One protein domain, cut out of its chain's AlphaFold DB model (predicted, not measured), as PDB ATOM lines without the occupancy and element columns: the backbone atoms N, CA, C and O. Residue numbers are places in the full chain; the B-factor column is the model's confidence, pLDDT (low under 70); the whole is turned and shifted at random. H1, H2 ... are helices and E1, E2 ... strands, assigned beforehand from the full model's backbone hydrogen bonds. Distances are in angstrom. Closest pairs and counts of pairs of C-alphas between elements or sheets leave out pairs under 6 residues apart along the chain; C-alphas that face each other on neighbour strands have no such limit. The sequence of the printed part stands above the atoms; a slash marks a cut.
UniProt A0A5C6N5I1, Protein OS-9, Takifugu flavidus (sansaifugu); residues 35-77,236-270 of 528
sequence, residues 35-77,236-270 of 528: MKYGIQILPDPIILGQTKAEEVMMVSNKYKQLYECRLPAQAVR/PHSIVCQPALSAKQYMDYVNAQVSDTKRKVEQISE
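Overview. This is residues 35 to 77 and 236 to 270 of the 528 residues of the protein "Protein OS-9" of Takifugu flavidus (sansaifugu) (UniProt A0A5C6N5I1). A small curled sheet makes the body, and the long helix H2 sticks out of it with residues 255 to 270. The printed part has 78 residues, its class mixed, with E1, E2, E3, H1, E4, H2 along it; the mixed sheet runs E1, E4, E3, E2. It is loose, radius of gyration of the C-alphas 16.0 A, spanning 55 by 27 by 24 A.

Along the chain. Find C-alpha 37 at (279.159, 304.415, 237.267), where E1, residues 37 to 41, begins; E2, 56 to 60, E3, 66 to 70, and H1, 73 to 76, follow. E4, 237 to 245, runs 24.8 A; H2, 247 to 270, runs 34.8 A to C-alpha 270 at (262.399, 260.899, 240.004).

Arrangement. Within hydrogen-bond range, parallel E1 and E4 have N 40 and O 239, 2.9 A; antiparallel E4 and E3 have N 68 and O 242, 2.9 A; the hairpin E2 and E3 has N 67 and O 59, 2.8 A. H1 and H2 are apart; each only grazes the sheet. Every O i to N i+4 pair in H2 is within range; H1 is too short for one.

Size, cuts and confidence. Residues 78 to 235 are not printed, a 16.9 A gap between C-alphas 77 and 236. E1 to E2 is a long link. Find pLDDT under 70 at residues 35 to 36, 51 to 54 and 74 to 77.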
ATOM      1  N   MET A  35     283.805 306.759 232.865       61.56
ATOM      2  CA  MET A  35     282.726 305.865 233.310       61.56
ATOM      3  C   MET A  35     282.723 305.700 234.844       61.56
ATOM      4  O   MET A  35     283.080 304.649 235.372       61.56
ATOM      5  N   LYS A  36     282.298 306.734 235.581       69.69
ATOM      6  CA  LYS A  36     282.243 306.743 237.059       69.69
ATOM      7  C   LYS A  36     281.263 305.710 237.641       69.69
ATOM      8  O   LYS A  36     281.453 305.250 238.772       69.69
ATOM      9  N   TYR A  37     280.243 305.320 236.867       81.44
ATOM     10  CA  TYR A  37     279.159 304.415 237.267       81.44
ATOM     11  C   TYR A  37     278.900 303.314 236.234       81.44
ATOM     12  O   TYR A  37     279.029 303.532 235.032       81.44
ATOM     13  N   GLY A  38     278.491 302.132 236.704       85.12
ATOM     14  CA  GLY A  38     278.098 301.002 235.857       85.12
ATOM     15  C   GLY A  38     276.742 300.439 236.276       85.12
ATOM     16  O   GLY A  38     276.530 300.149 237.451       85.12
ATOM     17  N   ILE A  39     275.815 300.273 235.334       89.06
ATOM     18  CA  ILE A  39     274.464 299.771 235.631       89.06
ATOM     19  C   ILE A  39     274.475 298.238 235.698       89.06
ATOM     20  O   ILE A  39     274.869 297.570 234.743       89.06
ATOM     21  N   GLN A  40     273.996 297.676 236.808       90.81
ATOM     22  CA  GLN A  40     273.803 296.238 236.998       90.81
ATOM     23  C   GLN A  40     272.313 295.934 237.161       90.81
ATOM     24  O   GLN A  40     271.692 296.361 238.131       90.81
ATOM     25  N   ILE A  41     271.733 295.187 236.219       92.56
ATOM     26  CA  ILE A  41     270.322 294.782 236.268       92.56
ATOM     27  C   ILE A  41     270.240 293.369 236.849       92.56
ATOM     28  O   ILE A  41     270.688 292.413 236.215       92.56
ATOM     29  N   LEU A  42     269.665 293.231 238.043       91.75
ATOM     30  CA  LEU A  42     269.443 291.932 238.681       91.75
ATOM     31  C   LEU A  42     268.103 291.318 238.230       91.75
ATOM     32  O   LEU A  42     267.159 292.055 237.935       91.75
ATOM     33  N   PRO A  43     267.984 289.978 238.182       90.12
ATOM     34  CA  PRO A  43     266.741 289.307 237.797       90.12
ATOM     35  C   PRO A  43     265.682 289.309 238.909       90.12
ATOM     36  O   PRO A  43     264.492 289.184 238.613       90.12
ATOM     37  N   ASP A  44     266.101 289.430 240.170       90.94
ATOM     38  CA  ASP A  44     265.223 289.283 241.329       90.94
ATOM     39  C   ASP A  44     264.407 290.567 241.569       90.94
ATOM     40  O   ASP A  44     264.998 291.633 241.794       90.94
ATOM     41  N   PRO A  45     263.062 290.497 241.508       92.31
ATOM     42  CA  PRO A  45     262.199 291.656 241.677       92.31
ATOM     43  C   PRO A  45     262.137 292.116 243.134       92.31
ATOM     44  O   PRO A  45     262.362 291.338 244.059       92.31
ATOM     45  N   ILE A  46     261.724 293.365 243.336       90.94
ATOM     46  CA  ILE A  46     261.405 293.927 244.652       90.94
ATOM     47  C   ILE A  46     259.999 294.531 244.668       90.94
ATOM     48  O   ILE A  46     259.386 294.758 243.621       90.94
ATOM     49  N   ILE A  47     259.477 294.782 245.868       89.25
ATOM     50  CA  ILE A  47     258.212 295.500 246.047       89.25
ATOM     51  C   ILE A  47     258.504 297.000 245.970       89.25
ATOM     52  O   ILE A  47     259.314 297.509 246.742       89.25
ATOM     53  N   LEU A  48     257.824 297.690 245.053       86.12
ATOM     54  CA  LEU A  48     257.984 299.126 244.813       86.12
ATOM     55  C   LEU A  48     257.812 299.948 246.104       86.12
ATOM     56  O   LEU A  48     256.807 299.801 246.804       86.12
ATOM     57  N   GLY A  49     258.769 300.844 246.381       76.88
ATOM     58  CA  GLY A  49     258.676 301.821 247.473       76.88
ATOM     59  C   GLY A  49     259.094 301.313 248.858       76.88
ATOM     60  O   GLY A  49     258.704 301.901 249.864       76.88
ATOM     61  N   GLN A  50     259.874 300.229 248.939       74.19
ATOM     62  CA  GLN A  50     260.470 299.772 250.207       74.19
ATOM     63  C   GLN A  50     261.710 300.573 250.636       74.19
ATOM     64  O   GLN A  50     262.084 300.522 251.809       74.19
ATOM     65  N   THR A  51     262.360 301.283 249.711       69.25
ATOM     66  CA  THR A  51     263.606 302.024 249.958       69.25
ATOM     67  C   THR A  51     263.369 303.543 249.986       69.25
ATOM     68  O   THR A  51     262.373 304.032 249.453       69.25
ATOM     69  N   LYS A  52     264.263 304.309 250.633       69.69
ATOM     70  CA  LYS A  52     264.158 305.777 250.725       69.69
ATOM     71  C   LYS A  52     264.247 306.419 249.336       69.69
ATOM     72  O   LYS A  52     265.163 306.105 248.584       69.69
ATOM     73  N   ALA A  53     263.353 307.364 249.038       66.88
ATOM     74  CA  ALA A  53     263.284 308.019 247.729       66.88
ATOM     75  C   ALA A  53     264.571 308.778 247.333       66.88
ATOM     76  O   ALA A  53     264.900 308.832 246.157       66.88
ATOM     77  N   GLU A  54     265.320 309.314 248.302       66.94
ATOM     78  CA  GLU A  54     266.553 310.093 248.073       66.94
ATOM     79  C   GLU A  54     267.707 309.275 247.457       66.94
ATOM     80  O   GLU A  54     268.582 309.838 246.808       66.94
ATOM     81  N   GLU A  55     267.709 307.949 247.628       77.69
ATOM     82  CA  GLU A  55     268.747 307.039 247.109       77.69
ATOM     83  C   GLU A  55     268.261 306.239 245.880       77.69
ATOM     84  O   GLU A  55     268.935 305.311 245.424       77.69
ATOM     85  N   VAL A  56     267.071 306.555 245.355       85.50
ATOM     86  CA  VAL A  56     266.338 305.714 244.399       85.50
ATOM     87  C   VAL A  56     265.946 306.480 243.140       85.50
ATOM     88  O   VAL A  56     265.192 307.447 243.174       85.50
ATOM     89  N   MET A  57     266.375 305.959 241.993       89.06
ATOM     90  CA  MET A  57     265.934 306.382 240.667       89.06
ATOM     91  C   MET A  57     264.989 305.334 240.068       89.06
ATOM     92  O   MET A  57     265.315 304.148 240.015       89.06
ATOM     93  N   MET A  58     263.832 305.764 239.566       90.19
ATOM     94  CA  MET A  58     262.907 304.889 238.841       90.19
ATOM     95  C   MET A  58     263.191 304.936 237.340       90.19
ATOM     96  O   MET A  58     263.167 306.001 236.730       90.19
ATOM     97  N   VAL A  59     263.415 303.770 236.733       91.69
ATOM     98  CA  VAL A  59     263.694 303.622 235.296       91.69
ATOM     99  C   VAL A  59     262.659 302.677 234.681       91.69
ATOM    100  O   VAL A  59     262.135 301.791 235.355       91.69
ATOM    101  N   SER A  60     262.338 302.840 233.397       92.50
ATOM    102  CA  SER A  60     261.463 301.906 232.677       92.50
ATOM    103  C   SER A  60     262.115 301.398 231.396       92.50
ATOM    104  O   SER A  60     262.835 302.131 230.720       92.50
ATOM    105  N   ASN A  61     261.883 300.127 231.062       91.50
ATOM    106  CA  ASN A  61     262.349 299.560 229.797       91.50
ATOM    107  C   ASN A  61     261.346 299.825 228.654       91.50
ATOM    108  O   ASN A  61     260.208 300.241 228.878       91.50
ATOM    109  N   LYS A  62     261.728 299.494 227.412       93.94
ATOM    110  CA  LYS A  62     260.863 299.618 226.216       93.94
ATOM    111  C   LYS A  62     259.509 298.885 226.293       93.94
ATOM    112  O   LYS A  62     258.630 299.154 225.482       93.94
ATOM    113  N   TYR A  63     259.334 297.964 227.242       93.00
ATOM    114  CA  TYR A  63     258.090 297.227 227.492       93.00
ATOM    115  C   TYR A  63     257.271 297.808 228.659       93.00
ATOM    116  O   TYR A  63     256.296 297.189 229.080       93.00
ATOM    117  N   LYS A  64     257.642 298.991 229.175       89.25
ATOM    118  CA  LYS A  64     257.037 299.661 230.342       89.25
ATOM    119  C   LYS A  64     257.146 298.872 231.654       89.25
ATOM    120  O   LYS A  64     256.403 299.135 232.596       89.25
ATOM    121  N   GLN A  65     258.079 297.924 231.742       89.50
ATOM    122  CA  GLN A  65     258.440 297.310 233.017       89.50
ATOM    123  C   GLN A  65     259.275 298.311 233.817       89.50
ATOM    124  O   GLN A  65     260.256 298.849 233.298       89.50
ATOM    125  N   LEU A  66     258.865 298.556 235.060       92.44
ATOM    126  CA  LEU A  66     259.550 299.446 235.990       92.44
ATOM    127  C   LEU A  66     260.723 298.733 236.666       92.44
ATOM    128  O   LEU A  66     260.647 297.547 236.990       92.44
ATOM    129  N   TYR A  67     261.784 299.492 236.903       93.50
ATOM    130  CA  TYR A  67     262.967 299.105 237.650       93.50
ATOM    131  C   TYR A  67     263.254 300.178 238.699       93.50
ATOM    132  O   TYR A  67     263.214 301.371 238.398       93.50
ATOM    133  N   GLU A  68     263.539 299.744 239.921       92.75
ATOM    134  CA  GLU A  68     264.039 300.590 241.001       92.75
ATOM    135  C   GLU A  68     265.570 300.473 240.991       92.75
ATOM    136  O   GLU A  68     266.113 299.379 241.174       92.75
ATOM    137  N   CYS A  69     266.262 301.575 240.704       92.00
ATOM    138  CA  CYS A  69     267.717 301.658 240.626       92.00
ATOM    139  C   CYS A  69     268.261 302.405 241.843       92.00
ATOM    140  O   CYS A  69     267.917 303.563 242.070       92.00
ATOM    141  N   ARG A  70     269.129 301.754 242.621       89.12
ATOM    142  CA  ARG A  70     269.761 302.353 243.803       89.12
ATOM    143  C   ARG A  70     271.036 303.087 243.416       89.12
ATOM    144  O   ARG A  70     271.944 302.493 242.831       89.12
ATOM    145  N   LEU A  71     271.091 304.370 243.757       87.06
ATOM    146  CA  LEU A  71     272.236 305.241 243.525       87.06
ATOM    147  C   LEU A  71     273.231 305.129 244.696       87.06
ATOM    148  O   LEU A  71     272.811 305.114 245.852       87.06
ATOM    149  N   PRO A  72     274.552 305.068 244.441       81.06
ATOM    150  CA  PRO A  72     275.556 305.170 245.499       81.06
ATOM    151  C   PRO A  72     275.441 306.500 246.259       81.06
ATOM    152  O   PRO A  72     275.182 307.534 245.649       81.06
ATOM    153  N   ALA A  73     275.710 306.506 247.568       70.38
ATOM    154  CA  ALA A  73     275.567 307.700 248.414       70.38
ATOM    155  C   ALA A  73     276.394 308.915 247.934       70.38
ATOM    156  O   ALA A  73     276.012 310.058 248.169       70.38
ATOM    157  N   GLN A  74     277.505 308.681 247.228       66.06
ATOM    158  CA  GLN A  74     278.303 309.719 246.568       66.06
ATOM    159  C   GLN A  74     277.517 310.433 245.456       66.06
ATOM    160  O   GLN A  74     277.612 311.648 245.340       66.06
ATOM    161  N   ALA A  75     276.696 309.705 244.690       62.44
ATOM    162  CA  ALA A  75     275.876 310.282 243.625       62.44
ATOM    163  C   ALA A  75     274.770 311.205 244.164       62.44
ATOM    164  O   ALA A  75     274.397 312.173 243.512       62.44
ATOM    165  N   VAL A  76     274.286 310.941 245.380       63.41
ATOM    166  CA  VAL A  76     273.282 311.772 246.066       63.41
ATOM    167  C   VAL A  76     273.900 313.073 246.618       63.41
ATOM    168  O   VAL A  76     273.188 314.042 246.867       63.41
ATOM    169  N   ARG A  77     275.233 313.140 246.779       59.19
ATOM    170  CA  ARG A  77     275.947 314.299 247.353       59.19
ATOM    171  C   ARG A  77     276.503 315.307 246.345       59.19
ATOM    172  O   ARG A  77     276.983 316.354 246.771       59.19
ATOM    173  N   PRO A 236     283.684 300.887 237.992       71.06
ATOM    174  CA  PRO A 236     282.594 301.851 237.970       71.06
ATOM    175  C   PRO A 236     281.597 301.539 239.079       71.06
ATOM    176  O   PRO A 236     281.190 300.383 239.234       71.06
ATOM    177  N   HIS A 237     281.234 302.544 239.878       80.69
ATOM    178  CA  HIS A 237     280.373 302.327 241.036       80.69
ATOM    179  C   HIS A 237     279.042 301.737 240.562       80.69
ATOM    180  O   HIS A 237     278.378 302.289 239.681       80.69
ATOM    181  N   SER A 238     278.667 300.579 241.106       85.44
ATOM    182  CA  SER A 238     277.537 299.816 240.585       85.44
ATOM    183  C   SER A 238     276.204 300.451 240.975       85.44
ATOM    184  O   SER A 238     275.837 300.428 242.151       85.44
ATOM    185  N   ILE A 239     275.458 300.950 239.991       90.81
ATOM    186  CA  ILE A 239     274.044 301.307 240.147       90.81
ATOM    187  C   ILE A 239     273.244 300.014 239.990       90.81
ATOM    188  O   ILE A 239     273.177 299.445 238.898       90.81
ATOM    189  N   VAL A 240     272.674 299.520 241.088       92.06
ATOM    190  CA  VAL A 240     271.945 298.244 241.105       92.06
ATOM    191  C   VAL A 240     270.469 298.499 240.819       92.06
ATOM    192  O   VAL A 240     269.790 299.155 241.606       92.06
ATOM    193  N   CYS A 241     269.977 297.959 239.708       93.88
ATOM    194  CA  CYS A 241     268.592 298.059 239.258       93.88
ATOM    195  C   CYS A 241     267.864 296.720 239.418       93.88
ATOM    196  O   CYS A 241     268.329 295.690 238.925       93.88
ATOM    197  N   GLN A 242     266.693 296.738 240.054       93.81
ATOM    198  CA  GLN A 242     265.847 295.558 240.263       93.81
ATOM    199  C   GLN A 242     264.437 295.792 239.702       93.81
ATOM    200  O   GLN A 242     263.937 296.912 239.807       93.81
ATOM    201  N   PRO A 243     263.757 294.782 239.124       94.12
ATOM    202  CA  PRO A 243     262.381 294.933 238.661       94.12
ATOM    203  C   PRO A 243     261.445 295.351 239.803       94.12
ATOM    204  O   PRO A 243     261.284 294.622 240.782       94.12
ATOM    205  N   ALA A 244     260.796 296.504 239.667       92.88
ATOM    206  CA  ALA A 244     259.861 297.025 240.655       92.88
ATOM    207  C   ALA A 244     258.452 296.491 240.370       92.88
ATOM    208  O   ALA A 244     257.802 296.881 239.396       92.88
ATOM    209  N   LEU A 245     257.974 295.583 241.222       92.19
ATOM    210  CA  LEU A 245     256.642 294.993 241.129       92.19
ATOM    211  C   LEU A 245     255.700 295.597 242.173       92.19
ATOM    212  O   LEU A 245     256.098 295.933 243.291       92.19
ATOM    213  N   SER A 246     254.409 295.674 241.842       91.00
ATOM    214  CA  SER A 246     253.384 295.892 242.870       91.00
ATOM    215  C   SER A 246     253.329 294.694 243.826       91.00
ATOM    216  O   SER A 246     253.609 293.562 243.427       91.00
ATOM    217  N   ALA A 247     252.898 294.911 245.073       90.44
ATOM    218  CA  ALA A 247     252.818 293.849 246.083       90.44
ATOM    219  C   ALA A 247     252.052 292.600 245.595       90.44
ATOM    220  O   ALA A 247     252.461 291.476 245.874       90.44
ATOM    221  N   LYS A 248     250.986 292.782 244.798       92.44
ATOM    222  CA  LYS A 248     250.244 291.674 244.178       92.44
ATOM    223  C   LYS A 248     251.097 290.898 243.166       92.44
ATOM    224  O   LYS A 248     251.211 289.684 243.282       92.44
ATOM    225  N   GLN A 249     251.722 291.591 242.211       91.31
ATOM    226  CA  GLN A 249     252.576 290.958 241.193       91.31
ATOM    227  C   GLN A 249     253.788 290.254 241.818       91.31
ATOM    228  O   GLN A 249     254.205 289.205 241.335       91.31
ATOM    229  N   TYR A 250     254.331 290.802 242.907       90.62
ATOM    230  CA  TYR A 250     255.396 290.163 243.671       90.62
ATOM    231  C   TYR A 250     254.926 288.851 244.320       90.62
ATOM    232  O   TYR A 250     255.624 287.843 244.238       90.62
ATOM    233  N   MET A 251     253.718 288.811 244.899       92.44
ATOM    234  CA  MET A 251     253.135 287.556 245.396       92.44
ATOM    235  C   MET A 251     252.905 286.538 244.270       92.44
ATOM    236  O   MET A 251     253.211 285.361 244.452       92.44
ATOM    237  N   ASP A 252     252.422 286.976 243.104       93.06
ATOM    238  CA  ASP A 252     252.244 286.110 241.932       93.06
ATOM    239  C   ASP A 252     253.594 285.512 241.465       93.06
ATOM    240  O   ASP A 252     253.679 284.311 241.201       93.06
ATOM    241  N   TYR A 253     254.671 286.310 241.461       90.56
ATOM    242  CA  TYR A 253     256.043 285.858 241.184       90.56
ATOM    243  C   TYR A 253     256.553 284.836 242.216       90.56
ATOM    244  O   TYR A 253     257.071 283.788 241.833       90.56
ATOM    245  N   VAL A 254     256.377 285.096 243.518       91.88
ATOM    246  CA  VAL A 254     256.794 284.166 244.584       91.88
ATOM    247  C   VAL A 254     256.036 282.838 244.482       91.88
ATOM    248  O   VAL A 254     256.639 281.773 244.607       91.88
ATOM    249  N   ASN A 255     254.735 282.871 244.182       92.81
ATOM    250  CA  ASN A 255     253.938 281.662 243.958       92.81
ATOM    251  C   ASN A 255     254.453 280.851 242.754       92.81
ATOM    252  O   ASN A 255     254.547 279.623 242.837       92.81
ATOM    253  N   ALA A 256     254.838 281.521 241.661       91.44
ATOM    254  CA  ALA A 256     255.444 280.877 240.497       91.44
ATOM    255  C   ALA A 256     256.805 280.236 240.839       91.44
ATOM    256  O   ALA A 256     256.984 279.043 240.592       91.44
ATOM    257  N   GLN A 257     257.706 280.971 241.506       90.44
ATOM    258  CA  GLN A 257     258.989 280.473 242.038       90.44
ATOM    259  C   GLN A 257     258.815 279.214 242.907       90.44
ATOM    260  O   GLN A 257     259.520 278.220 242.718       90.44
ATOM    261  N   VAL A 258     257.850 279.212 243.832       92.88
ATOM    262  CA  VAL A 258     257.562 278.054 244.700       92.88
ATOM    263  C   VAL A 258     257.025 276.863 243.895       92.88
ATOM    264  O   VAL A 258     257.395 275.720 244.165       92.88
ATOM    265  N   SER A 259     256.194 277.098 242.875       92.81
ATOM    266  CA  SER A 259     255.701 276.020 242.008       92.81
ATOM    267  C   SER A 259     256.797 275.420 241.113       92.81
ATOM    268  O   SER A 259     256.864 274.200 240.961       92.81
ATOM    269  N   ASP A 260     257.710 276.245 240.592       91.56
ATOM    270  CA  ASP A 260     258.833 275.795 239.765       91.56
ATOM    271  C   ASP A 260     259.919 275.089 240.578       91.56
ATOM    272  O   ASP A 260     260.462 274.077 240.134       91.56
ATOM    273  N   THR A 261     260.233 275.574 241.782       91.06
ATOM    274  CA  THR A 261     261.155 274.875 242.694       91.06
ATOM    275  C   THR A 261     260.573 273.543 243.147       91.06
ATOM    276  O   THR A 261     261.286 272.543 243.103       91.06
ATOM    277  N   LYS A 262     259.272 273.479 243.464       93.50
ATOM    278  CA  LYS A 262     258.581 272.208 243.725       93.50
ATOM    279  C   LYS A 262     258.715 271.240 242.543       93.50
ATOM    280  O   LYS A 262     259.153 270.112 242.749       93.50
ATOM    281  N   ARG A 263     258.417 271.685 241.316       92.19
ATOM    282  CA  ARG A 263     258.542 270.870 240.093       92.19
ATOM    283  C   ARG A 263     259.969 270.355 239.875       92.19
ATOM    284  O   ARG A 263     260.149 269.191 239.538       92.19
ATOM    285  N   LYS A 264     260.984 271.197 240.102       92.31
ATOM    286  CA  LYS A 264     262.403 270.799 240.030       92.31
ATOM    287  C   LYS A 264     262.764 269.754 241.088       92.31
ATOM    288  O   LYS A 264     263.462 268.801 240.771       92.31
ATOM    289  N   VAL A 265     262.283 269.904 242.324       93.88
ATOM    290  CA  VAL A 265     262.509 268.924 243.401       93.88
ATOM    291  C   VAL A 265     261.814 267.594 243.096       93.88
ATOM    292  O   VAL A 265     262.412 266.543 243.307       93.88
ATOM    293  N   GLU A 266     260.590 267.622 242.562       93.38
ATOM    294  CA  GLU A 266     259.880 266.418 242.115       93.38
ATOM    295  C   GLU A 266     260.662 265.706 240.997       93.38
ATOM    296  O   GLU A 266     260.948 264.519 241.148       93.38
ATOM    297  N   GLN A 267     261.128 266.434 239.973       92.75
ATOM    298  CA  GLN A 267     261.968 265.886 238.896       92.75
ATOM    299  C   GLN A 267     263.279 265.273 239.423       92.75
ATOM    300  O   GLN A 267     263.579 264.123 239.116       92.75
ATOM    301  N   ILE A 268     264.032 265.986 240.272       91.75
ATOM    302  CA  ILE A 268     265.263 265.459 240.889       91.75
ATOM    303  C   ILE A 268     264.957 264.197 241.716       91.75
ATOM    304  O   ILE A 268     265.744 263.255 241.728       91.75
ATOM    305  N   SER A 269     263.796 264.131 242.380       92.44
ATOM    306  CA  SER A 269     263.383 262.940 243.132       92.44
ATOM    307  C   SER A 269     263.029 261.739 242.245       92.44
ATOM    308  O   SER A 269     263.094 260.607 242.720       92.44
ATOM    309  N   GLU A 270     262.636 261.959 240.989       92.31
ATOM    310  CA  GLU A 270     262.399 260.899 240.004       92.31
ATOM    311  C   GLU A 270     263.713 260.449 239.355       92.31
ATOM    312  O   GLU A 270     263.955 259.249 239.247       92.31
TER     313      GLU A 270